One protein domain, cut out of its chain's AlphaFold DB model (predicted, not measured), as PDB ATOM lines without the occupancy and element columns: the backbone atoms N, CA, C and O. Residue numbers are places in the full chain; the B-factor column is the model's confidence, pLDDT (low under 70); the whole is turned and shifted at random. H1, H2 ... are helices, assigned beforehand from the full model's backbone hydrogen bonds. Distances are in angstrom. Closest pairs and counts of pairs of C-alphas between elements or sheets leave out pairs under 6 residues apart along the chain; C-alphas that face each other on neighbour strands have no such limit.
ATOM      1  N   GLU A  16     151.595 156.595 187.444       87.62
ATOM      2  CA  GLU A  16     153.023 156.265 187.334       87.62
ATOM      3  C   GLU A  16     153.877 157.176 188.219       87.62
ATOM      4  O   GLU A  16     154.763 156.694 188.923       87.62
ATOM      5  N   ALA A  17     153.581 158.479 188.237       88.25
ATOM      6  CA  ALA A  17     154.282 159.435 189.088       88.25
ATOM      7  C   ALA A  17     154.102 159.111 190.581       88.25
ATOM      8  O   ALA A  17     155.073 159.115 191.335       88.25
ATOM      9  N   ILE A  18     152.877 158.779 191.003       89.94
ATOM     10  CA  ILE A  18     152.594 158.345 192.378       89.94
ATOM     11  C   ILE A  18     153.343 157.052 192.698       89.94
ATOM     12  O   ILE A  18     153.997 156.975 193.734       89.94
ATOM     13  N   SER A  19     153.307 156.064 191.801       91.31
ATOM     14  CA  SER A  19     154.001 154.786 192.004       91.31
ATOM     15  C   SER A  19     155.505 154.985 192.204       91.31
ATOM     16  O   SER A  19     156.062 154.441 193.153       91.31
ATOM     17  N   ALA A  20     156.139 155.841 191.396       92.31
ATOM     18  CA  ALA A  20     157.556 156.168 191.533       92.31
ATOM     19  C   ALA A  20     157.886 156.807 192.895       92.31
ATOM     20  O   ALA A  20     158.849 156.406 193.546       92.31
ATOM     21  N   ILE A  21     157.061 157.748 193.371       94.50
ATOM     22  CA  ILE A  21     157.243 158.377 194.693       94.50
ATOM     23  C   ILE A  21     157.129 157.338 195.818       94.50
ATOM     24  O   ILE A  21     157.873 157.395 196.802       94.50
ATOM     25  N   ILE A  22     156.196 156.390 195.696       94.50
ATOM     26  CA  ILE A  22     156.021 155.328 196.690       94.50
ATOM     27  C   ILE A  22     157.206 154.353 196.651       94.50
ATOM     28  O   ILE A  22     157.688 153.949 197.707       94.50
ATOM     29  N   ASP A  23     157.718 153.996 195.476       94.31
ATOM     30  CA  ASP A  23     158.895 153.127 195.376       94.31
ATOM     31  C   ASP A  23     160.145 153.799 195.973       94.31
ATOM     32  O   ASP A  23     160.829 153.182 196.790       94.31
ATOM     33  N   GLU A  24     160.367 155.096 195.723       95.88
ATOM     34  CA  GLU A  24     161.434 155.864 196.388       95.88
ATOM     35  C   GLU A  24     161.302 155.862 197.919       95.88
ATOM     36  O   GLU A  24     162.295 155.918 198.654       95.88
ATOM     37  N   PHE A  25     160.073 155.841 198.432       96.31
ATOM     38  CA  PHE A  25     159.825 155.716 199.862       96.31
ATOM     39  C   PHE A  25     160.216 154.339 200.397       96.31
ATOM     40  O   PHE A  25     160.885 154.264 201.429       96.31
ATOM     41  N   ILE A  26     159.852 153.262 199.698       94.38
ATOM     42  CA  ILE A  26     160.252 151.904 200.080       94.38
ATOM     43  C   ILE A  26     161.779 151.774 200.078       94.38
ATOM     44  O   ILE A  26     162.342 151.250 201.043       94.38
ATOM     45  N   ASP A  27     162.457 152.326 199.074       93.69
ATOM     46  CA  ASP A  27     163.921 152.344 199.009       93.69
ATOM     47  C   ASP A  27     164.531 153.087 200.207       93.69
ATOM     48  O   ASP A  27     165.478 152.610 200.837       93.69
ATOM     49  N   LYS A  28     163.948 154.225 200.611       94.12
ATOM     50  CA  LYS A  28     164.365 154.941 201.831       94.12
ATOM     51  C   LYS A  28     164.198 154.086 203.086       94.12
ATOM     52  O   LYS A  28     165.098 154.082 203.927       94.12
ATOM     53  N   LEU A  29     163.100 153.342 203.224       93.12
ATOM     54  CA  LEU A  29     162.913 152.427 204.356       93.12
ATOM     55  C   LEU A  29     163.963 151.307 204.362       93.12
ATOM     56  O   LEU A  29     164.466 150.942 205.426       93.12
ATOM     57  N   GLN A  30     164.332 150.786 203.190       90.62
ATOM     58  CA  GLN A  30     165.392 149.784 203.062       90.62
ATOM     59  C   GLN A  30     166.764 150.352 203.440       90.62
ATOM     60  O   GLN A  30     167.530 149.680 204.126       90.62
ATOM     61  N   LEU A  31     167.069 151.596 203.065       90.19
ATOM     62  CA  LEU A  31     168.303 152.270 203.481       90.19
ATOM     63  C   LEU A  31     168.352 152.486 204.998       90.19
ATOM     64  O   LEU A  31     169.377 152.215 205.625       90.19
ATOM     65  N   ILE A  32     167.237 152.919 205.599       88.94
ATOM     66  CA  ILE A  32     167.100 153.042 207.057       88.94
ATOM     67  C   ILE A  32     167.359 151.689 207.719       88.94
ATOM     68  O   ILE A  32     168.140 151.601 208.668       88.94
ATOM     69  N   TRP A  33     166.746 150.624 207.209       89.12
ATOM     70  CA  TRP A  33     167.007 149.272 207.682       89.12
ATOM     71  C   TRP A  33     168.491 148.903 207.560       89.12
ATOM     72  O   TRP A  33     169.088 148.514 208.561       89.12
ATOM     73  N   ALA A  34     169.104 149.062 206.387       86.31
ATOM     74  CA  ALA A  34     170.490 148.677 206.133       86.31
ATOM     75  C   ALA A  34     171.479 149.391 207.071       86.31
ATOM     76  O   ALA A  34     172.386 148.757 207.612       86.31
ATOM     77  N   ALA A  35     171.261 150.683 207.336       85.94
ATOM     78  CA  ALA A  35     172.078 151.468 208.262       85.94
ATOM     79  C   ALA A  35     171.972 150.989 209.724       85.94
ATOM     80  O   ALA A  35     172.912 151.128 210.507       85.94
ATOM     81  N   ASN A  36     170.832 150.407 210.101       83.88
ATOM     82  CA  ASN A  36     170.514 150.043 211.482       83.88
ATOM     83  C   ASN A  36     170.645 148.535 211.769       83.88
ATOM     84  O   ASN A  36     170.826 148.138 212.924       83.88
ATOM     85  N   ALA A  37     170.606 147.690 210.735       79.56
ATOM     86  CA  ALA A  37     170.658 146.235 210.847       79.56
ATOM     87  C   ALA A  37     171.971 145.744 211.474       79.56
ATOM     88  O   ALA A  37     171.955 144.870 212.342       79.56
ATOM     89  N   ALA A  38     173.102 146.349 211.095       76.00
ATOM     90  CA  ALA A  38     174.417 146.000 211.636       76.00
ATOM     91  C   ALA A  38     174.531 146.296 213.144       76.00
ATOM     92  O   ALA A  38     175.195 145.565 213.878       76.00
ATOM     93  N   ASN A  39     173.817 147.321 213.614       77.75
ATOM     94  CA  ASN A  39     173.853 147.796 214.997       77.75
ATOM     95  C   ASN A  39     172.820 147.105 215.906       77.75
ATOM     96  O   ASN A  39     172.682 147.480 217.069       77.75
ATOM     97  N   ARG A  40     172.088 146.099 215.395       74.00
ATOM     98  CA  ARG A  40     171.012 145.385 216.113       74.00
ATOM     99  C   ARG A  40     169.981 146.329 216.741       74.00
ATOM    100  O   ARG A  40     169.449 146.054 217.819       74.00
ATOM    101  N   VAL A  41     169.706 147.448 216.074       78.75
ATOM    102  CA  VAL A  41     168.709 148.409 216.542       78.75
ATOM    103  C   VAL A  41     167.344 147.735 216.536       78.75
ATOM    104  O   VAL A  41     166.939 147.123 215.551       78.75
ATOM    105  N   VAL A  42     166.636 147.857 217.655       80.44
ATOM    106  CA  VAL A  42     165.261 147.381 217.793       80.44
ATOM    107  C   VAL A  42     164.334 148.571 217.619       80.44
ATOM    108  O   VAL A  42     164.456 149.562 218.345       80.44
ATOM    109  N   LEU A  43     163.391 148.471 216.682       85.62
ATOM    110  CA  LEU A  43     162.365 149.490 216.513       85.62
ATOM    111  C   LEU A  43     161.443 149.483 217.738       85.62
ATOM    112  O   LEU A  43     160.834 148.468 218.072       85.62
ATOM    113  N   ARG A  44     161.357 150.619 218.432       86.56
ATOM    114  CA  ARG A  44     160.498 150.790 219.609       86.56
ATOM    115  C   ARG A  44     159.503 151.919 219.361       86.56
ATOM    116  O   ARG A  44     159.917 152.962 218.851       86.56
ATOM    117  N   PRO A  45     158.228 151.767 219.753       81.00
ATOM    118  CA  PRO A  45     157.267 152.860 219.690       81.00
ATOM    119  C   PRO A  45     157.791 154.101 220.418       81.00
ATOM    120  O   PRO A  45     158.324 154.002 221.522       81.00
ATOM    121  N   GLY A  46     157.653 155.266 219.787       81.62
ATOM    122  CA  GLY A  46     158.093 156.541 220.354       81.62
ATOM    123  C   GLY A  46     159.606 156.778 220.351       81.62
ATOM    124  O   GLY A  46     160.025 157.836 220.810       81.62
ATOM    125  N   SER A  47     160.422 155.855 219.825       88.88
ATOM    126  CA  SER A  47     161.844 156.126 219.595       88.88
ATOM    127  C   SER A  47     162.037 157.160 218.484       88.88
ATOM    128  O   SER A  47     161.165 157.348 217.632       88.88
ATOM    129  N   ARG A  48     163.218 157.786 218.450       89.12
ATOM    130  CA  ARG A  48     163.612 158.695 217.369       89.12
ATOM    131  C   ARG A  48     163.443 158.053 215.988       89.12
ATOM    132  O   ARG A  48     162.792 158.637 215.132       89.12
ATOM    133  N   LEU A  49     163.924 156.819 215.815       89.62
ATOM    134  CA  LEU A  49     163.780 156.063 214.567       89.62
ATOM    135  C   LEU A  49     162.306 155.882 214.166       89.62
ATOM    136  O   LEU A  49     161.956 156.068 213.005       89.62
ATOM    137  N   ALA A  50     161.425 155.564 215.120       91.38
ATOM    138  CA  ALA A  50     159.995 155.443 214.839       91.38
ATOM    139  C   ALA A  50     159.381 156.783 214.391       91.38
ATOM    140  O   ALA A  50     158.550 156.796 213.488       91.38
ATOM    141  N   ARG A  51     159.817 157.912 214.971       93.25
ATOM    142  CA  ARG A  51     159.381 159.254 214.546       93.25
ATOM    143  C   ARG A  51     159.925 159.648 213.177       93.25
ATOM    144  O   ARG A  51     159.197 160.259 212.402       93.25
ATOM    145  N   GLU A  52     161.158 159.276 212.855       92.50
ATOM    146  CA  GLU A  52     161.750 159.495 211.530       92.50
ATOM    147  C   GLU A  52     161.018 158.684 210.445       92.50
ATOM    148  O   GLU A  52     160.733 159.215 209.370       92.50
ATOM    149  N   ILE A  53     160.631 157.439 210.744       94.25
ATOM    150  CA  ILE A  53     159.797 156.606 209.862       94.25
ATOM    151  C   ILE A  53     158.402 157.218 209.689       94.25
ATOM    152  O   ILE A  53     157.916 157.327 208.564       94.25
ATOM    153  N   GLU A  54     157.767 157.653 210.782       95.12
ATOM    154  CA  GLU A  54     156.464 158.328 210.743       95.12
ATOM    155  C   GLU A  54     156.518 159.596 209.877       95.12
ATOM    156  O   GLU A  54     155.644 159.817 209.036       95.12
ATOM    157  N   LEU A  55     157.579 160.395 210.027       95.00
ATOM    158  CA  LEU A  55     157.811 161.602 209.238       95.00
ATOM    159  C   LEU A  55     158.015 161.285 207.749       95.00
ATOM    160  O   LEU A  55     157.476 161.983 206.889       95.00
ATOM    161  N   ALA A  56     158.782 160.243 207.425       95.38
ATOM    162  CA  ALA A  56     158.976 159.816 206.043       95.38
ATOM    163  C   ALA A  56     157.651 159.374 205.402       95.38
ATOM    164  O   ALA A  56     157.334 159.799 204.291       95.38
ATOM    165  N   LEU A  57     156.856 158.586 206.129       96.00
ATOM    166  CA  LEU A  57     155.565 158.088 205.665       96.00
ATOM    167  C   LEU A  57     154.568 159.228 205.414       96.00
ATOM    168  O   LEU A  57     153.974 159.301 204.338       96.00
ATOM    169  N   ILE A  58     154.401 160.148 206.370       94.56
ATOM    170  CA  ILE A  58     153.417 161.230 206.223       94.56
ATOM    171  C   ILE A  58     153.788 162.193 205.084       94.56
ATOM    172  O   ILE A  58     152.907 162.685 204.382       94.56
ATOM    173  N   ARG A  59     155.086 162.417 204.833       94.56
ATOM    174  CA  ARG A  59     155.562 163.226 203.696       94.56
ATOM    175  C   ARG A  59     155.210 162.597 202.351       94.56
ATOM    176  O   ARG A  59     154.841 163.313 201.425       94.56
ATOM    177  N   VAL A  60     155.291 161.273 202.243       95.44
ATOM    178  CA  VAL A  60     154.926 160.538 201.021       95.44
ATOM    179  C   VAL A  60     153.426 160.608 200.777       95.44
ATOM    180  O   VAL A  60     152.997 160.846 199.648       95.44
ATOM    181  N   ILE A  61     152.622 160.507 201.836       92.44
ATOM    182  CA  ILE A  61     151.177 160.732 201.742       92.44
ATOM    183  C   ILE A  61     150.883 162.181 201.326       92.44
ATOM    184  O   ILE A  61     150.062 162.398 200.446       92.44
ATOM    185  N   GLY A  62     151.583 163.177 201.875       90.06
ATOM    186  CA  GLY A  62     151.405 164.582 201.483       90.06
ATOM    187  C   GLY A  62     151.812 164.884 200.038       90.06
ATOM    188  O   GLY A  62     151.191 165.717 199.373       90.06
ATOM    189  N   ALA A  63     152.837 164.197 199.531       90.25
ATOM    190  CA  ALA A  63     153.290 164.330 198.150       90.25
ATOM    191  C   ALA A  63     152.304 163.698 197.156       90.25
ATOM    192  O   ALA A  63     152.027 164.289 196.113       90.25
ATOM    193  N   THR A  64     151.769 162.522 197.488       90.00
ATOM    194  CA  THR A  64     150.918 161.728 196.587       90.00
ATOM    195  C   THR A  64     149.430 162.040 196.715       90.00
ATOM    196  O   THR A  64     148.706 161.907 195.738       90.00
ATOM    197  N   VAL A  65     148.970 162.431 197.909       88.12
ATOM    198  CA  VAL A  65     147.546 162.518 198.288       88.12
ATOM    199  C   VAL A  65     146.799 161.201 198.002       88.12
ATOM    200  O   VAL A  65     145.598 161.176 197.775       88.12
ATOM    201  N   ALA A  66     147.520 160.075 198.022       89.44
ATOM    202  CA  ALA A  66     146.998 158.756 197.678       89.44
ATOM    203  C   ALA A  66     147.290 157.748 198.807       89.44
ATOM    204  O   ALA A  66     148.091 156.825 198.625       89.44
ATOM    205  N   PRO A  67     146.678 157.908 199.998       91.25
ATOM    206  CA  PRO A  67     146.944 157.033 201.141       91.25
ATOM    207  C   PRO A  67     146.612 155.565 200.840       91.25
ATOM    208  O   PRO A  67     147.338 154.682 201.279       91.25
ATOM    209  N   GLU A  68     145.586 155.283 200.036       91.44
ATOM    210  CA  GLU A  68     145.260 153.913 199.623       91.44
ATOM    211  C   GLU A  68     146.400 153.258 198.824       91.44
ATOM    212  O   GLU A  68     146.790 152.125 199.109       91.44
ATOM    213  N   ALA A  69     146.996 153.981 197.870       92.06
ATOM    214  CA  ALA A  69     148.102 153.472 197.063       92.06
ATOM    215  C   ALA A  69     149.333 153.154 197.929       92.06
ATOM    216  O   ALA A  69     149.953 152.098 197.780       92.06
ATOM    217  N   VAL A  70     149.650 154.037 198.885       93.69
ATOM    218  CA  VAL A  70     150.739 153.831 199.853       93.69
ATOM    219  C   VAL A  70     150.456 152.604 200.728       93.69
ATOM    220  O   VAL A  70     151.327 151.745 200.883       93.69
ATOM    221  N   PHE A  71     149.232 152.484 201.253       93.75
ATOM    222  CA  PHE A  71     148.810 151.368 202.102       93.75
ATOM    223  C   PHE A  71     148.923 150.026 201.372       93.75
ATOM    224  O   PHE A  71     149.556 149.090 201.866       93.75
ATOM    225  N   ASN A  72     148.386 149.958 200.152       92.31
ATOM    226  CA  ASN A  72     148.440 148.770 199.309       92.31
ATOM    227  C   ASN A  72     149.885 148.364 199.003       92.31
ATOM    228  O   ASN A  72     150.232 147.185 199.112       92.31
ATOM    229  N   ARG A  73     150.764 149.324 198.681       93.94
ATOM    230  CA  ARG A  73     152.178 149.028 198.417       93.94
ATOM    231  C   ARG A  73     152.890 148.463 199.648       93.94
ATOM    232  O   ARG A  73     153.606 147.469 199.512       93.94
ATOM    233  N   ILE A  74     152.681 149.047 200.830       93.50
ATOM    234  CA  ILE A  74     153.244 148.538 202.094       93.50
ATOM    235  C   ILE A  74     152.739 147.118 202.366       93.50
ATOM    236  O   ILE A  74     153.535 146.243 202.704       93.50
ATOM    237  N   GLY A  75     151.445 146.861 202.161       92.25
ATOM    238  CA  GLY A  75     150.858 145.527 202.295       92.25
ATOM    239  C   GLY A  75     151.493 144.499 201.352       92.25
ATOM    240  O   GLY A  75     151.804 143.380 201.765       92.25
ATOM    241  N   VAL A  76     151.768 144.878 200.100       91.94
ATOM    242  CA  VAL A  76     152.489 144.025 199.140       91.94
ATOM    243  C   VAL A  76     153.905 143.705 199.623       91.94
ATOM    244  O   VAL A  76     154.325 142.552 199.525       91.94
ATOM    245  N   GLU A  77     154.638 144.684 200.159       90.00
ATOM    246  CA  GLU A  77     155.976 144.438 200.716       90.00
ATOM    247  C   GLU A  77     155.922 143.543 201.960       90.00
ATOM    248  O   GLU A  77     156.694 142.589 202.055       90.00
ATOM    249  N   LEU A  78     154.965 143.757 202.868       89.19
ATOM    250  CA  LEU A  78     154.746 142.889 204.032       89.19
ATOM    251  C   LEU A  78     154.444 141.444 203.627       89.19
ATOM    252  O   LEU A  78     154.981 140.508 204.221       89.19
ATOM    253  N   ASN A  79     153.653 141.245 202.570       88.31
ATOM    254  CA  ASN A  79     153.318 139.913 202.068       88.31
ATOM    255  C   ASN A  79     154.552 139.108 201.614       88.31
ATOM    256  O   ASN A  79     154.540 137.877 201.670       88.31
ATOM    257  N   ARG A  80     155.661 139.763 201.239       84.62
ATOM    258  CA  ARG A  80     156.928 139.080 200.907       84.62
ATOM    259  C   ARG A  80     157.591 138.426 202.128       84.62
ATOM    260  O   ARG A  80     158.389 137.497 201.974       84.62
ATOM    261  N   PHE A  81     157.223 138.854 203.334       81.44
ATOM    262  CA  PHE A  81     157.713 138.336 204.616       81.44
ATOM    263  C   PHE A  81     156.793 137.291 205.260       81.44
ATOM    264  O   PHE A  81     157.070 136.837 206.368       81.44
ATOM    265  N   VAL A  82     155.738 136.845 204.563       75.94
ATOM    266  CA  VAL A  82     154.854 135.757 205.031       75.94
ATOM    267  C   VAL A  82     155.642 134.471 205.291       75.94
ATOM    268  O   VAL A  82     155.299 133.685 206.171       75.94
ATOM    269  N   HIS A  83     156.716 134.241 204.534       72.38
ATOM    270  CA  HIS A  83     157.615 133.117 204.774       72.38
ATOM    271  C   HIS A  83     158.586 133.464 205.901       72.38
ATOM    272  O   HIS A  83     159.375 134.401 205.787       72.38
ATOM    273  N   GLN A  84     158.566 132.658 206.965       64.00
ATOM    274  CA  GLN A  84     159.354 132.884 208.177       64.00
ATOM    275  C   GLN A  84     160.859 133.037 207.902       64.00
ATOM    276  O   GLN A  84     161.503 133.888 208.501       64.00
ATOM    277  N   VAL A  85     161.386 132.337 206.892       67.31
ATOM    278  CA  VAL A  85     162.779 132.482 206.430       67.31
ATOM    279  C   VAL A  85     163.105 133.915 205.989       67.31
ATOM    280  O   VAL A  85     164.148 134.444 206.352       67.31
ATOM    281  N   ASN A  86     162.213 134.582 205.254       66.94
ATOM    282  CA  ASN A  86     162.440 135.965 204.818       66.94
ATOM    283  C   ASN A  86     162.378 136.940 205.998       66.94
ATOM    284  O   ASN A  86     163.100 137.940 206.020       66.94
ATOM    285  N   ARG A  87     161.525 136.639 206.985       71.88
ATOM    286  CA  ARG A  87     161.375 137.427 208.211       71.88
ATOM    287  C   ARG A  87     162.603 137.322 209.110       71.88
ATOM    288  O   ARG A  87     163.059 138.340 209.617       71.88
ATOM    289  N   ASP A  88     163.157 136.125 209.263       71.75
ATOM    290  CA  ASP A  88     164.330 135.885 210.107       71.75
ATOM    291  C   ASP A  88     165.604 136.515 209.518       71.75
ATOM    292  O   ASP A  88     166.497 136.920 210.261       71.75
ATOM    293  N   VAL A  89     165.677 136.650 208.188       75.12
ATOM    294  CA  VAL A  89     166.791 137.322 207.499       75.12
ATOM    295  C   VAL A  89     166.712 138.846 207.645       75.12
ATOM    296  O   VAL A  89     167.748 139.490 207.790       75.12
ATOM    297  N   ASN A  90     165.507 139.435 207.654       80.88
ATOM    298  CA  ASN A  90     165.324 140.895 207.699       80.88
ATOM    299  C   ASN A  90     164.276 141.347 208.741       80.88
ATOM    300  O   ASN A  90     163.302 142.020 208.384       80.88
ATOM    301  N   PRO A  91     164.458 141.037 210.040       83.38
ATOM    302  CA  PRO A  91     163.433 141.280 211.059       83.38
ATOM    303  C   PRO A  91     163.142 142.772 211.258       83.38
ATOM    304  O   PRO A  91     161.988 143.169 211.377       83.38
ATOM    305  N   LEU A  92     164.173 143.621 211.207       86.75
ATOM    306  CA  LEU A  92     164.007 145.065 211.374       86.75
ATOM    307  C   LEU A  92     163.235 145.701 210.209       86.75
ATOM    308  O   LEU A  92     162.406 146.572 210.445       86.75
ATOM    309  N   PHE A  93     163.465 145.276 208.962       90.19
ATOM    310  CA  PHE A  93     162.716 145.825 207.828       90.19
ATOM    311  C   PHE A  93     161.235 145.438 207.895       90.19
ATOM    312  O   PHE A  93     160.369 146.284 207.685       90.19
ATOM    313  N   HIS A  94     160.942 144.192 208.279       90.69
ATOM    314  CA  HIS A  94     159.578 143.760 208.570       90.69
ATOM    315  C   HIS A  94     158.919 144.644 209.643       90.69
ATOM    316  O   HIS A  94     157.796 145.108 209.453       90.69
ATOM    317  N   ASP A  95     159.613 144.925 210.749       90.75
ATOM    318  CA  ASP A  95     159.067 145.745 211.837       90.75
ATOM    319  C   ASP A  95     158.847 147.208 211.422       90.75
ATOM    320  O   ASP A  95     157.865 147.823 211.841       90.75
ATOM    321  N   ILE A  96     159.711 147.756 210.560       92.88
ATOM    322  CA  ILE A  96     159.530 149.085 209.953       92.88
ATOM    323  C   ILE A  96     158.252 149.116 209.110       92.88
ATOM    324  O   ILE A  96     157.413 149.995 209.307       92.88
ATOM    325  N   LEU A  97     158.065 148.143 208.212       93.94
ATOM    326  CA  LEU A  97     156.863 148.060 207.377       93.94
ATOM    327  C   LEU A  97     155.593 147.888 208.222       93.94
ATOM    328  O   LEU A  97     154.578 148.531 207.955       93.94
ATOM    329  N   LEU A  98     155.658 147.069 209.274       92.62
ATOM    330  CA  LEU A  98     154.549 146.864 210.204       92.62
ATOM    331  C   LEU A  98     154.221 148.150 210.979       92.62
ATOM    332  O   LEU A  98     153.054 148.465 211.206       92.62
ATOM    333  N   CYS A  99     155.241 148.918 211.366       93.31
ATOM    334  CA  CYS A  99     155.063 150.227 211.982       93.31
ATOM    335  C   CYS A  99     154.333 151.191 211.040       93.31
ATOM    336  O   CYS A  99     153.361 151.817 211.463       93.31
ATOM    337  N   CYS A 100     154.736 151.258 209.766       95.12
ATOM    338  CA  CYS A 100     154.035 152.065 208.770       95.12
ATOM    339  C   CYS A 100     152.573 151.628 208.609       95.12
ATOM    340  O   CYS A 100     151.683 152.471 208.649       95.12
ATOM    341  N   HIS A 101     152.315 150.321 208.501       94.31
ATOM    342  CA  HIS A 101     150.961 149.784 208.367       94.31
ATOM    343  C   HIS A 101     150.054 150.196 209.535       94.31
ATOM    344  O   HIS A 101     148.982 150.759 209.318       94.31
ATOM    345  N   HIS A 102     150.508 150.007 210.779       93.81
ATOM    346  CA  HIS A 102     149.733 150.390 211.964       93.81
ATOM    347  C   HIS A 102     149.509 151.903 212.077       93.81
ATOM    348  O   HIS A 102     148.453 152.331 212.543       93.81
ATOM    349  N   LEU A 103     150.482 152.728 211.667       93.88
ATOM    350  CA  LEU A 103     150.304 154.182 211.619       93.88
ATOM    351  C   LEU A 103     149.186 154.559 210.645       93.88
ATOM    352  O   LEU A 103     148.301 155.335 211.002       93.88
ATOM    353  N   MET A 104     149.182 153.961 209.452       93.94
ATOM    354  CA  MET A 104     148.147 154.211 208.450       93.94
ATOM    355  C   MET A 104     146.760 153.767 208.905       93.94
ATOM    356  O   MET A 104     145.810 154.533 208.742       93.94
ATOM    357  N   GLU A 105     146.641 152.593 209.527       92.69
ATOM    358  CA  GLU A 105     145.384 152.142 210.138       92.69
ATOM    359  C   GLU A 105     144.932 153.088 211.253       92.69
ATOM    360  O   GLU A 105     143.759 153.452 211.327       92.69
ATOM    361  N   GLY A 106     145.860 153.530 212.106       91.38
ATOM    362  CA  GLY A 106     145.578 154.483 213.174       91.38
ATOM    363  C   GLY A 106     145.026 155.804 212.644       91.38
ATOM    364  O   GLY A 106     144.032 156.308 213.163       91.38
ATOM    365  N   TRP A 107     145.629 156.337 211.583       91.06
ATOM    366  CA  TRP A 107     145.161 157.546 210.910       91.06
ATOM    367  C   TRP A 107     143.816 157.349 210.202       91.06
ATOM    368  O   TRP A 107     142.952 158.222 210.275       91.06
ATOM    369  N   ASN A 108     143.598 156.182 209.593       89.88
ATOM    370  CA  ASN A 108     142.319 155.835 208.978       89.88
ATOM    371  C   ASN A 108     141.191 155.786 210.014       89.88
ATOM    372  O   ASN A 108     140.136 156.374 209.821       89.88
ATOM    373  N   ASN A 109     141.444 155.163 211.165       91.12
ATOM    374  CA  ASN A 109     140.480 155.080 212.263       91.12
ATOM    375  C   ASN A 109     140.161 156.446 212.893       91.12
ATOM    376  O   ASN A 109     139.128 156.601 213.540       91.12
ATOM    377  N   GLN A 110     141.044 157.433 212.725       87.25
ATOM    378  CA  GLN A 110     140.821 158.821 213.138       87.25
ATOM    379  C   GLN A 110     140.053 159.639 212.086       87.25
ATOM    380  O   GLN A 110     139.785 160.815 212.324       87.25
ATOM    381  N   GLY A 111     139.714 159.040 210.940       85.19
ATOM    382  CA  GLY A 111     139.031 159.706 209.834       85.19
ATOM    383  C   GLY A 111     139.919 160.682 209.060       85.19
ATOM    384  O   GLY A 111     139.411 161.551 208.358       85.19
ATOM    385  N   ILE A 112     141.252 160.576 209.178       84.25
ATOM    386  CA  ILE A 112     142.179 161.493 208.484       84.25
ATOM    387  C   ILE A 112     142.040 161.360 206.960       84.25
ATOM    388  O   ILE A 112     142.219 162.340 206.241       84.25
ATOM    389  N   TRP A 113     141.687 160.167 206.474       84.25
ATOM    390  CA  TRP A 113     141.554 159.857 205.045       84.25
ATOM    391  C   TRP A 113     140.112 159.919 204.529       84.25
ATOM    392  O   TRP A 113     139.854 159.541 203.385       84.25
ATOM    393  N   ASP A 114     139.163 160.363 205.355       82.94
ATOM    394  CA  ASP A 114     137.749 160.332 204.998       82.94
ATOM    395  C   ASP A 114     137.466 161.211 203.776       82.94
ATOM    396  O   ASP A 114     137.853 162.379 203.709       82.94
ATOM    397  N   ASN A 115     136.684 160.669 202.840       83.06
ATOM    398  CA  ASN A 115     136.234 161.344 201.617       83.06
ATOM    399  C   ASN A 115     137.335 161.648 200.587       83.06
ATOM    400  O   ASN A 115     137.057 162.367 199.625       83.06
ATOM    401  N   ILE A 116     138.546 161.104 200.747       84.75
ATOM    402  CA  ILE A 116     139.553 161.138 199.681       84.75
ATOM    403  C   ILE A 116     139.069 160.245 198.540       84.75
ATOM    404  O   ILE A 116     138.723 159.080 198.744       84.75
ATOM    405  N   GLN A 117     139.021 160.805 197.335       85.81
ATOM    406  CA  GLN A 117     138.679 160.049 196.137       85.81
ATOM    407  C   GLN A 117     139.901 159.236 195.669       85.81
ATOM    408  O   GLN A 117     141.007 159.784 195.647       85.81
ATOM    409  N   PRO A 118     139.731 157.971 195.242       85.62
ATOM    410  CA  PRO A 118     140.823 157.189 194.666       85.62
ATOM    411  C   PRO A 118     141.439 157.866 193.435       85.62
ATOM    412  O   PRO A 118     140.737 158.488 192.628       85.62
ATOM    413  N   ILE A 119     142.752 157.703 193.250       84.38
ATOM    414  CA  ILE A 119     143.485 158.325 192.139       84.38
ATOM    415  C   ILE A 119     142.991 157.825 190.777       84.38
ATOM    416  O   ILE A 119     142.904 158.599 189.824       84.38
ATOM    417  N   GLU A 120     142.604 156.555 190.678       84.81
ATOM    418  CA  GLU A 120     142.071 155.944 189.459       84.81
ATOM    419  C   GLU A 120     140.725 156.557 189.058       84.81
ATOM    420  O   GLU A 120     140.398 156.640 187.876       84.81
ATOM    421  N   GLU A 121     139.923 156.991 190.033       85.00
ATOM    422  CA  GLU A 121     138.679 157.698 189.746       85.00
ATOM    423  C   GLU A 121     138.942 159.162 189.381       85.00
ATOM    424  O   GLU A 121     138.332 159.667 188.443       85.00
ATOM    425  N   SER A 122     139.874 159.826 190.073       84.06
ATOM    426  CA  SER A 122     140.244 161.217 189.783       84.06
ATOM    427  C   SER A 122     140.858 161.375 188.385       84.06
ATOM    428  O   SER A 122     140.513 162.293 187.645       84.06
ATOM    429  N   THR A 123     141.728 160.444 187.987       85.38
ATOM    430  CA  THR A 123     142.330 160.414 186.642       85.38
ATOM    431  C   THR A 123     141.286 160.183 185.557       85.38
ATOM    432  O   THR A 123     141.281 160.908 184.566       85.38
ATOM    433  N   ARG A 124     140.341 159.265 185.782       86.50
ATOM    434  CA  ARG A 124     139.220 159.031 184.863       86.50
ATOM    435  C   ARG A 124     138.338 160.270 184.691       86.50
ATOM    436  O   ARG A 124     138.015 160.631 183.566       86.50
ATOM    437  N   ASP A 125     138.000 160.956 185.784       85.38
ATOM    438  CA  ASP A 125     137.206 162.194 185.742       85.38
ATOM    439  C   ASP A 125     137.893 163.293 184.897       85.38
ATOM    440  O   ASP A 125     137.229 164.041 184.171       85.38
ATOM    441  N   VAL A 126     139.229 163.388 184.965       84.94
ATOM    442  CA  VAL A 126     140.024 164.321 184.147       84.94
ATOM    443  C   VAL A 126     140.017 163.910 182.675       84.94
ATOM    444  O   VAL A 126     139.789 164.761 181.810       84.94
ATOM    445  N   GLU A 127     140.242 162.629 182.386       86.38
ATOM    446  CA  GLU A 127     140.248 162.086 181.024       86.38
ATOM    447  C   GLU A 127     138.898 162.290 180.325       86.38
ATOM    448  O   GLU A 127     138.872 162.802 179.203       86.38
ATOM    449  N   ASP A 128     137.782 162.014 181.008       84.31
ATOM    450  CA  ASP A 128     136.422 162.193 180.480       84.31
ATOM    451  C   ASP A 128     136.152 163.661 180.075       84.31
ATOM    452  O   ASP A 128     135.583 163.957 179.013       84.31
ATOM    453  N   LEU A 129     136.597 164.626 180.892       81.69
ATOM    454  CA  LEU A 129     136.462 166.056 180.585       81.69
ATOM    455  C   LEU A 129     137.424 166.525 179.482       81.69
ATOM    456  O   LEU A 129     137.070 167.407 178.683       81.69
ATOM    457  N   GLU A 130     138.638 165.977 179.426       83.25
ATOM    458  CA  GLU A 130     139.596 166.265 178.359       83.25
ATOM    459  C   GLU A 130     139.128 165.732 177.008       83.25
ATOM    460  O   GLU A 130     139.223 166.443 176.003       83.25
ATOM    461  N   GLU A 131     138.591 164.515 176.973       80.75
ATOM    462  CA  GLU A 131     138.053 163.894 175.770       80.75
ATOM    463  C   GLU A 131     136.966 164.789 175.162       80.75
ATOM    464  O   GLU A 131     137.042 165.185 173.992       80.75
ATOM    465  N   ARG A 132     136.031 165.268 175.988       71.62
ATOM    466  CA  ARG A 132     135.009 166.232 175.565       71.62
ATOM    467  C   ARG A 132     135.593 167.527 174.986       71.62
ATOM    468  O   ARG A 132     135.078 168.039 173.983       71.62
ATOM    469  N   ARG A 133     136.651 168.081 175.597       74.38
ATOM    470  CA  ARG A 133     137.358 169.263 175.058       74.38
ATOM    471  C   ARG A 133     137.948 168.972 173.682       74.38
ATOM    472  O   ARG A 133     137.789 169.791 172.774       74.38
ATOM    473  N   ARG A 134     138.610 167.824 173.520       74.38
ATOM    474  CA  ARG A 134     139.264 167.416 172.264       74.38
ATOM    475  C   ARG A 134     138.251 167.210 171.140       74.38
ATOM    476  O   ARG A 134     138.497 167.656 170.021       74.38
ATOM    477  N   PHE A 135     137.078 166.656 171.443       69.19
ATOM    478  CA  PHE A 135     136.002 166.455 170.466       69.19
ATOM    479  C   PHE A 135     135.200 167.720 170.112       69.19
ATOM    480  O   PHE A 135     134.209 167.622 169.390       69.19
ATOM    481  N   ARG A 136     135.626 168.919 170.556       57.06
ATOM    482  CA  ARG A 136     134.946 170.205 170.291       57.06
ATOM    483  C   ARG A 136     133.430 170.101 170.495       57.06
ATOM    484  O   ARG A 136     132.660 170.538 169.637       57.06
ATOM    485  N   ALA A 137     132.996 169.521 171.617       59.81
ATOM    486  CA  ALA A 137     131.586 169.531 171.992       59.81
ATOM    487  C   ALA A 137     131.141 170.989 172.221       59.81
ATOM    488  O   ALA A 137     131.264 171.548 173.307       59.81
ATOM    489  N   SER A 138     130.691 171.628 171.144       55.00
ATOM    490  CA  SER A 138     130.131 172.971 171.120       55.00
ATOM    491  C   SER A 138     128.795 172.945 171.859       55.00
ATOM    492  O   SER A 138     127.825 172.373 171.363       55.00
ATOM    493  N   GLY A 139     128.745 173.518 173.062       68.19
ATOM    494  CA  GLY A 139     127.516 173.624 173.846       68.19
ATOM    495  C   GLY A 139     127.749 173.721 175.357       68.19
ATOM    496  O   GLY A 139     128.864 173.495 175.831       68.19
ATOM    497  N   PRO A 140     126.702 174.067 176.127       75.62
ATOM    498  CA  PRO A 140     126.773 174.092 177.583       75.62
ATOM    499  C   PRO A 140     127.103 172.700 178.161       75.62
ATOM    500  O   PRO A 140     126.823 171.681 177.518       75.62
ATOM    501  N   PRO A 141     127.696 172.632 179.368       80.12
ATOM    502  CA  PRO A 141     127.930 171.368 180.061       80.12
ATOM    503  C   PRO A 141     126.613 170.605 180.256       80.12
ATOM    504  O   PRO A 141     125.573 171.178 180.584       80.12
ATOM    505  N   THR A 142     126.663 169.300 180.024       84.75
ATOM    506  CA  THR A 142     125.584 168.351 180.309       84.75
ATOM    507  C   THR A 142     125.482 168.098 181.813       84.75
ATOM    508  O   THR A 142     126.381 168.427 182.589       84.75
ATOM    509  N   LEU A 143     124.389 167.459 182.237       85.25
ATOM    510  CA  LEU A 143     124.209 167.047 183.630       85.25
ATOM    511  C   LEU A 143     125.358 166.147 184.127       85.25
ATOM    512  O   LEU A 143     125.759 166.278 185.279       85.25
ATOM    513  N   GLY A 144     125.891 165.275 183.262       85.12
ATOM    514  CA  GLY A 144     127.016 164.396 183.590       85.12
ATOM    515  C   GLY A 144     128.296 165.177 183.885       85.12
ATOM    516  O   GLY A 144     128.903 164.971 184.931       85.12
ATOM    517  N   ASP A 145     128.652 166.162 183.053       83.56
ATOM    518  CA  ASP A 145     129.862 166.966 183.303       83.56
ATOM    519  C   ASP A 145     129.717 167.800 184.570       83.56
ATOM    520  O   ASP A 145     130.671 167.948 185.321       83.56
ATOM    521  N   LEU A 146     128.518 168.324 184.849       87.69
ATOM    522  CA  LEU A 146     128.270 169.051 186.094       87.69
ATOM    523  C   LEU A 146     128.450 168.156 187.328       87.69
ATOM    524  O   LEU A 146     128.815 168.659 188.389       87.69
ATOM    525  N   GLN A 147     128.191 166.850 187.222       89.44
ATOM    526  CA  GLN A 147     128.461 165.898 188.300       89.44
ATOM    527  C   GLN A 147     129.959 165.618 188.445       89.44
ATOM    528  O   GLN A 147     130.445 165.615 189.573       89.44
ATOM    529  N   ILE A 148     130.680 165.436 187.333       87.50
ATOM    530  CA  ILE A 148     132.139 165.243 187.333       87.50
ATOM    531  C   ILE A 148     132.834 166.479 187.916       87.50
ATOM    532  O   ILE A 148     133.585 166.360 188.878       87.50
ATOM    533  N   ILE A 149     132.492 167.678 187.435       86.50
ATOM    534  CA  ILE A 149     133.032 168.950 187.937       86.50
ATOM    535  C   ILE A 149     132.785 169.084 189.442       86.50
ATOM    536  O   ILE A 149     133.718 169.346 190.190       86.50
ATOM    537  N   LYS A 150     131.557 168.830 189.916       89.00
ATOM    538  CA  LYS A 150     131.251 168.868 191.357       89.00
ATOM    539  C   LYS A 150     132.053 167.853 192.165       89.00
ATOM    540  O   LYS A 150     132.334 168.106 193.335       89.00
ATOM    541  N   ARG A 151     132.362 166.687 191.592       89.12
ATOM    542  CA  ARG A 151     133.190 165.675 192.251       89.12
ATOM    543  C   ARG A 151     134.628 166.164 192.362       89.12
ATOM    544  O   ARG A 151     135.137 166.227 193.470       89.12
ATOM    545  N   MET A 152     135.206 166.638 191.261       88.38
ATOM    546  CA  MET A 152     136.551 167.214 191.242       88.38
ATOM    547  C   MET A 152     136.688 168.411 192.190       88.38
ATOM    548  O   MET A 152     137.667 168.496 192.921       88.38
ATOM    549  N   GLU A 153     135.698 169.310 192.238       89.31
ATOM    550  CA  GLU A 153     135.677 170.434 193.184       89.31
ATOM    551  C   GLU A 153     135.712 169.954 194.639       89.31
ATOM    552  O   GLU A 153     136.450 170.502 195.456       89.31
ATOM    553  N   ARG A 154     134.940 168.911 194.975       88.81
ATOM    554  CA  ARG A 154     134.970 168.308 196.316       88.81
ATOM    555  C   ARG A 154     136.326 167.682 196.610       88.81
ATOM    556  O   ARG A 154     136.861 167.939 197.682       88.81
ATOM    557  N   THR A 155     136.885 166.930 195.668       88.75
ATOM    558  CA  THR A 155     138.197 166.288 195.806       88.75
ATOM    559  C   THR A 155     139.288 167.326 196.033       88.75
ATOM    560  O   THR A 155     140.019 167.223 197.007       88.75
ATOM    561  N   MET A 156     139.310 168.421 195.267       88.38
ATOM    562  CA  MET A 156     140.252 169.523 195.495       88.38
ATOM    563  C   MET A 156     140.142 170.134 196.901       88.38
ATOM    564  O   MET A 156     141.157 170.485 197.503       88.38
ATOM    565  N   VAL A 157     138.922 170.287 197.427       87.81
ATOM    566  CA  VAL A 157     138.706 170.811 198.786       87.81
ATOM    567  C   VAL A 157     139.213 169.826 199.838       87.81
ATOM    568  O   VAL A 157     139.906 170.247 200.765       87.81
ATOM    569  N   VAL A 158     138.898 168.537 199.689       88.06
ATOM    570  CA  VAL A 158     139.361 167.475 200.594       88.06
ATOM    571  C   VAL A 158     140.888 167.378 200.566       88.06
ATOM    572  O   VAL A 158     141.516 167.420 201.622       88.06
ATOM    573  N   ASP A 159     141.499 167.369 199.383       88.38
ATOM    574  CA  ASP A 159     142.952 167.326 199.202       88.38
ATOM    575  C   ASP A 159     143.642 168.523 199.858       88.38
ATOM    576  O   ASP A 159     144.681 168.387 200.508       88.38
ATOM    577  N   HIS A 160     143.068 169.720 199.709       88.69
ATOM    578  CA  HIS A 160     143.609 170.925 200.327       88.69
ATOM    579  C   HIS A 160     143.547 170.859 201.857       88.69
ATOM    580  O   HIS A 160     144.536 171.167 202.525       88.69
ATOM    581  N   GLN A 161     142.414 170.425 202.416       86.81
ATOM    582  CA  GLN A 161     142.268 170.225 203.859       86.81
ATOM    583  C   GLN A 161     143.253 169.176 204.376       86.81
ATOM    584  O   GLN A 161     143.901 169.395 205.401       86.81
ATOM    585  N   LEU A 162     143.420 168.077 203.639       88.31
ATOM    586  CA  LEU A 162     144.364 167.032 203.994       88.31
ATOM    587  C   LEU A 162     145.798 167.561 204.041       88.31
ATOM    588  O   LEU A 162     146.506 167.315 205.017       88.31
ATOM    589  N   ARG A 163     146.223 168.320 203.026       88.38
ATOM    590  CA  ARG A 163     147.567 168.916 202.981       88.38
ATOM    591  C   ARG A 163     147.831 169.813 204.192       88.38
ATOM    592  O   ARG A 163     148.876 169.674 204.814       88.38
ATOM    593  N   ILE A 164     146.864 170.641 204.599       88.06
ATOM    594  CA  ILE A 164     146.986 171.472 205.811       88.06
ATOM    595  C   ILE A 164     147.180 170.604 207.065       88.06
ATOM    596  O   ILE A 164     148.052 170.883 207.890       88.06
ATOM    597  N   CYS A 165     146.378 169.546 207.218       87.88
ATOM    598  CA  CYS A 165     146.494 168.620 208.346       87.88
ATOM    599  C   CYS A 165     147.860 167.915 208.371       87.88
ATOM    600  O   CYS A 165     148.472 167.788 209.436       87.88
ATOM    601  N   ILE A 166     148.346 167.491 207.202       91.56
ATOM    602  CA  ILE A 166     149.650 166.850 207.027       91.56
ATOM    603  C   ILE A 166     150.783 167.810 207.383       91.56
ATOM    604  O   ILE A 166     151.651 167.437 208.169       91.56
ATOM    605  N   ASP A 167     150.758 169.046 206.886       91.06
ATOM    606  CA  ASP A 167     151.796 170.043 207.164       91.06
ATOM    607  C   ASP A 167     151.898 170.333 208.669       91.06
ATOM    608  O   ASP A 167     152.990 170.348 209.242       91.06
ATOM    609  N   ALA A 168     150.755 170.468 209.347       90.56
ATOM    610  CA  ALA A 168     150.713 170.633 210.797       90.56
ATOM    611  C   ALA A 168     151.230 169.392 211.557       90.56
ATOM    612  O   ALA A 168     151.761 169.506 212.666       90.56
ATOM    613  N   HIS A 169     151.065 168.185 211.006       91.62
ATOM    614  CA  HIS A 169     151.630 166.959 211.583       91.62
ATOM    615  C   HIS A 169     153.144 166.877 211.375       91.62
ATOM    616  O   HIS A 169     153.871 166.591 212.324       91.62
ATOM    617  N   ILE A 170     153.621 167.212 210.174       94.00
ATOM    618  CA  ILE A 170     155.045 167.277 209.826       94.00
ATOM    619  C   ILE A 170     155.782 168.219 210.777       94.00
ATOM    620  O   ILE A 170     156.753 167.799 211.401       94.00
ATOM    621  N   GLN A 171     155.279 169.440 210.975       93.69
ATOM    622  CA  GLN A 171     155.909 170.420 211.870       93.69
ATOM    623  C   GLN A 171     156.040 169.896 213.309       93.69
ATOM    624  O   GLN A 171     157.075 170.069 213.956       93.69
ATOM    625  N   ARG A 172     155.007 169.210 213.821       92.50
ATOM    626  CA  ARG A 172     155.034 168.605 215.164       92.50
ATOM    627  C   ARG A 172     156.049 167.468 215.268       92.50
ATOM    628  O   ARG A 172     156.740 167.359 216.284       92.50
ATOM    629  N   LEU A 173     156.153 166.631 214.238       93.19
ATOM    630  CA  LEU A 173     157.130 165.543 214.190       93.19
ATOM    631  C   LEU A 173     158.562 166.065 214.088       93.19
ATOM    632  O   LEU A 173     159.417 165.604 214.837       93.19
ATOM    633  N   GLU A 174     158.815 167.051 213.230       94.06
ATOM    634  CA  GLU A 174     160.129 167.686 213.095       94.06
ATOM    635  C   GLU A 174     160.592 168.296 214.418       94.06
ATOM    636  O   GLU A 174     161.713 168.040 214.851       94.06
ATOM    637  N   HIS A 175     159.706 169.012 215.117       93.12
ATOM    638  CA  HIS A 175     160.010 169.542 216.445       93.12
ATOM    639  C   HIS A 175     160.320 168.429 217.459       93.12
ATOM    640  O   HIS A 175     161.276 168.523 218.225       93.12
ATOM    641  N   THR A 176     159.549 167.339 217.437       92.69
ATOM    642  CA  THR A 176     159.777 166.186 218.323       92.69
ATOM    643  C   THR A 176     161.134 165.528 218.057       92.69
ATOM    644  O   THR A 176     161.845 165.190 218.998       92.69
ATOM    645  N   ILE A 177     161.513 165.360 216.787       91.75
ATOM    646  CA  ILE A 177     162.799 164.771 216.388       91.75
ATOM    647  C   ILE A 177     163.963 165.693 216.767       91.75
ATOM    648  O   ILE A 177     164.962 165.207 217.294       91.75
ATOM    649  N   ALA A 178     163.824 167.005 216.571       90.56
ATOM    650  CA  ALA A 178     164.834 167.978 216.984       90.56
ATOM    651  C   ALA A 178     165.094 167.924 218.502       90.56
ATOM    652  O   ALA A 178     166.242 167.978 218.933       90.56
ATOM    653  N   ASN A 179     164.051 167.726 219.313       89.62
ATOM    654  CA  ASN A 179     164.203 167.580 220.763       89.62
ATOM    655  C   ASN A 179     164.967 166.301 221.155       89.62
ATOM    656  O   ASN A 179     165.701 166.316 222.140       89.62
ATOM    657  N   PHE A 180     164.833 165.208 220.393       87.31
ATOM    658  CA  PHE A 180     165.675 164.022 220.593       87.31
ATOM    659  C   PHE A 180     167.143 164.315 220.272       87.31
ATOM    660  O   PHE A 180     168.010 163.918 221.038       87.31
ATOM    661  N   GLN A 181     167.415 165.031 219.177       81.19
ATOM    662  CA  GLN A 181     168.781 165.398 218.784       81.19
ATOM    663  C   GLN A 181     169.463 166.265 219.846       81.19
ATOM    664  O   GLN A 181     170.558 165.933 220.277       81.19
ATOM    665  N   ALA A 182     168.776 167.297 220.339       76.88
ATOM    666  CA  ALA A 182     169.310 168.157 221.394       76.88
ATOM    667  C   ALA A 182     169.628 167.378 222.685       76.88
ATOM    668  O   ALA A 182     170.666 167.594 223.300       76.88
ATOM    669  N   ALA A 183     168.769 166.431 223.077       75.12
ATOM    670  CA  ALA A 183     169.005 165.602 224.260       75.12
ATOM    671  C   ALA A 183     170.167 164.603 224.086       75.12
ATOM    672  O   ALA A 183     170.820 164.244 225.070       75.12
ATOM    673  N   ASP A 184     170.409 164.126 222.862       73.50
ATOM    674  CA  ASP A 184     171.557 163.272 222.547       73.50
ATOM    675  C   ASP A 184     172.868 164.085 222.595       73.50
ATOM    676  O   ASP A 184     173.863 163.601 223.140       73.50
ATOM    677  N   ASP A 185     172.849 165.327 222.099       69.38
ATOM    678  CA  ASP A 185     173.998 166.241 222.087       69.38
ATOM    679  C   ASP A 185     174.376 166.708 223.510       69.38
ATOM    680  O   ASP A 185     175.536 166.580 223.909       69.38
ATOM    681  N   ASP A 186     173.398 167.118 224.331       67.38
ATOM    682  CA  ASP A 186     173.618 167.533 225.730       67.38
ATOM    683  C   ASP A 186     174.238 166.409 226.591       67.38
ATOM    684  O   ASP A 186     175.060 166.651 227.477       67.38
ATOM    685  N   ASN A 187     173.862 165.150 226.337       60.69
ATOM    686  CA  ASN A 187     174.422 163.993 227.047       60.69
ATOM    687  C   ASN A 187     175.845 163.635 226.595       60.69
ATOM    688  O   ASN A 187     176.576 162.985 227.350       60.69
ATOM    689  N   ASN A 188     176.229 164.014 225.377       58.53
ATOM    690  CA  ASN A 188     177.566 163.778 224.844       58.53
ATOM    691  C   ASN A 188     178.558 164.835 225.356       58.53
ATOM    692  O   ASN A 188     179.682 164.479 225.709       58.53
ATOM    693  N   ASP A 189     178.118 166.088 225.498       57.75
ATOM    694  CA  ASP A 189     178.919 167.174 226.082       57.75
ATOM    695  C   ASP A 189     179.150 166.982 227.596       57.75
ATOM    696  O   ASP A 189     180.228 167.279 228.107       57.75
ATOM    697  N   MET A 190     178.201 166.375 228.321       57.91
ATOM    698  CA  MET A 190     178.347 166.039 229.751       57.91
ATOM    699  C   MET A 190     179.281 164.848 230.044       57.91
ATOM    700  O   MET A 190     179.556 164.556 231.206       57.91
ATOM    701  N   ARG A 191     179.757 164.129 229.018       52.03
ATOM    702  CA  ARG A 191     180.733 163.027 229.153       52.03
ATOM    703  C   ARG A 191     182.178 163.452 228.864       52.03
ATOM    704  O   ARG A 191     183.057 162.594 228.867       52.03
TER     705      ARG A 191
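AT A GLANCE: This is residues 16 to 191 of the 195 residues of an uncharacterized protein of Sclerotinia borealis (strain F-4128) (UniProt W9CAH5). One very long helix, H7, runs most of the length of the model; a body of four helices, H1, H2, H3 and H5, packs on one side of it through H2, and H6 folds back over its first part as the other half of a hairpin. The short H4 lies at the far side of the body, away from H7, and residues 182 to 191, mostly the last turns of H7, stick out at one end. The printed part has 176 residues with seven named helices, H1 to H7 in chain order, and no named strand; the class is all helix, with helix packing part aligned, part crossed. The whole is loose, with a radius of gyration of the C-alphas of 20.7 A, and elongated, spanning 77 by 39 by 27 A.

HOW THE PARTS SIT: H7, residues 143 to 189, touches H2, residues 48 to 64, with its residues 162 to 180 alone; the closest C-alphas, of Gly 62 and Arg 163, are 6.0 A apart, at a shallow tilt of 22 degrees, opposite ways. H2 is the hub, touching four helices. H1, residues 16 to 37, forms a hairpin with H2 at a shallow tilt of 9 degrees; the closest C-alphas, of Ile 18 and Thr 64, are 5.7 A apart. H5, residues 91 to 109, touches H2 at a steep tilt of 57 degrees, with the closest C-alphas, of Leu 57 and Cys 100, 6.9 A apart. H3, residues 67 to 79, touches H5 at a shallow tilt of 32 degrees, only just short of steep, the closest C-alphas being those of Ile 74 and Leu 97, 6.4 A. H3 and H2 touch only at the corner, and only just, with 3 pairs of C-alphas within 8 A. H4, residues 84 to 89, is close to H5 but not clearly touching; the closest C-alphas, of Arg 87 and His 94, are 6.6 A apart. H6, residues 119 to 134, forms a hairpin with H7 at a steep tilt of 43 degrees, the closest C-alphas being those of Asp 125 and Ile 148, 6.1 A. H1 and H7 are apart. In H1 to H7 every O i to N i+4 pair is within hydrogen-bond range.

IN THESE COORDINATES: H7 is 69.2 A long, from C-alpha 143 at (124.209, 167.047, 183.630) to C-alpha 189 at (178.919, 167.174, 226.082). H1 is 31.1 A long and begins at C-alpha 16 at (153.023, 156.265, 187.334). H5 is 26.8 A, H2 24.5 A and H6 22.3 A long.

THE WHOLE: The C-alphas of Ser 138 and Arg 191, the two farthest apart, are 77.6 A apart. The printed part has no cut, and no link is long. Residues 84 to 86, 135 to 139 and 185 to 191 have pLDDT under 70.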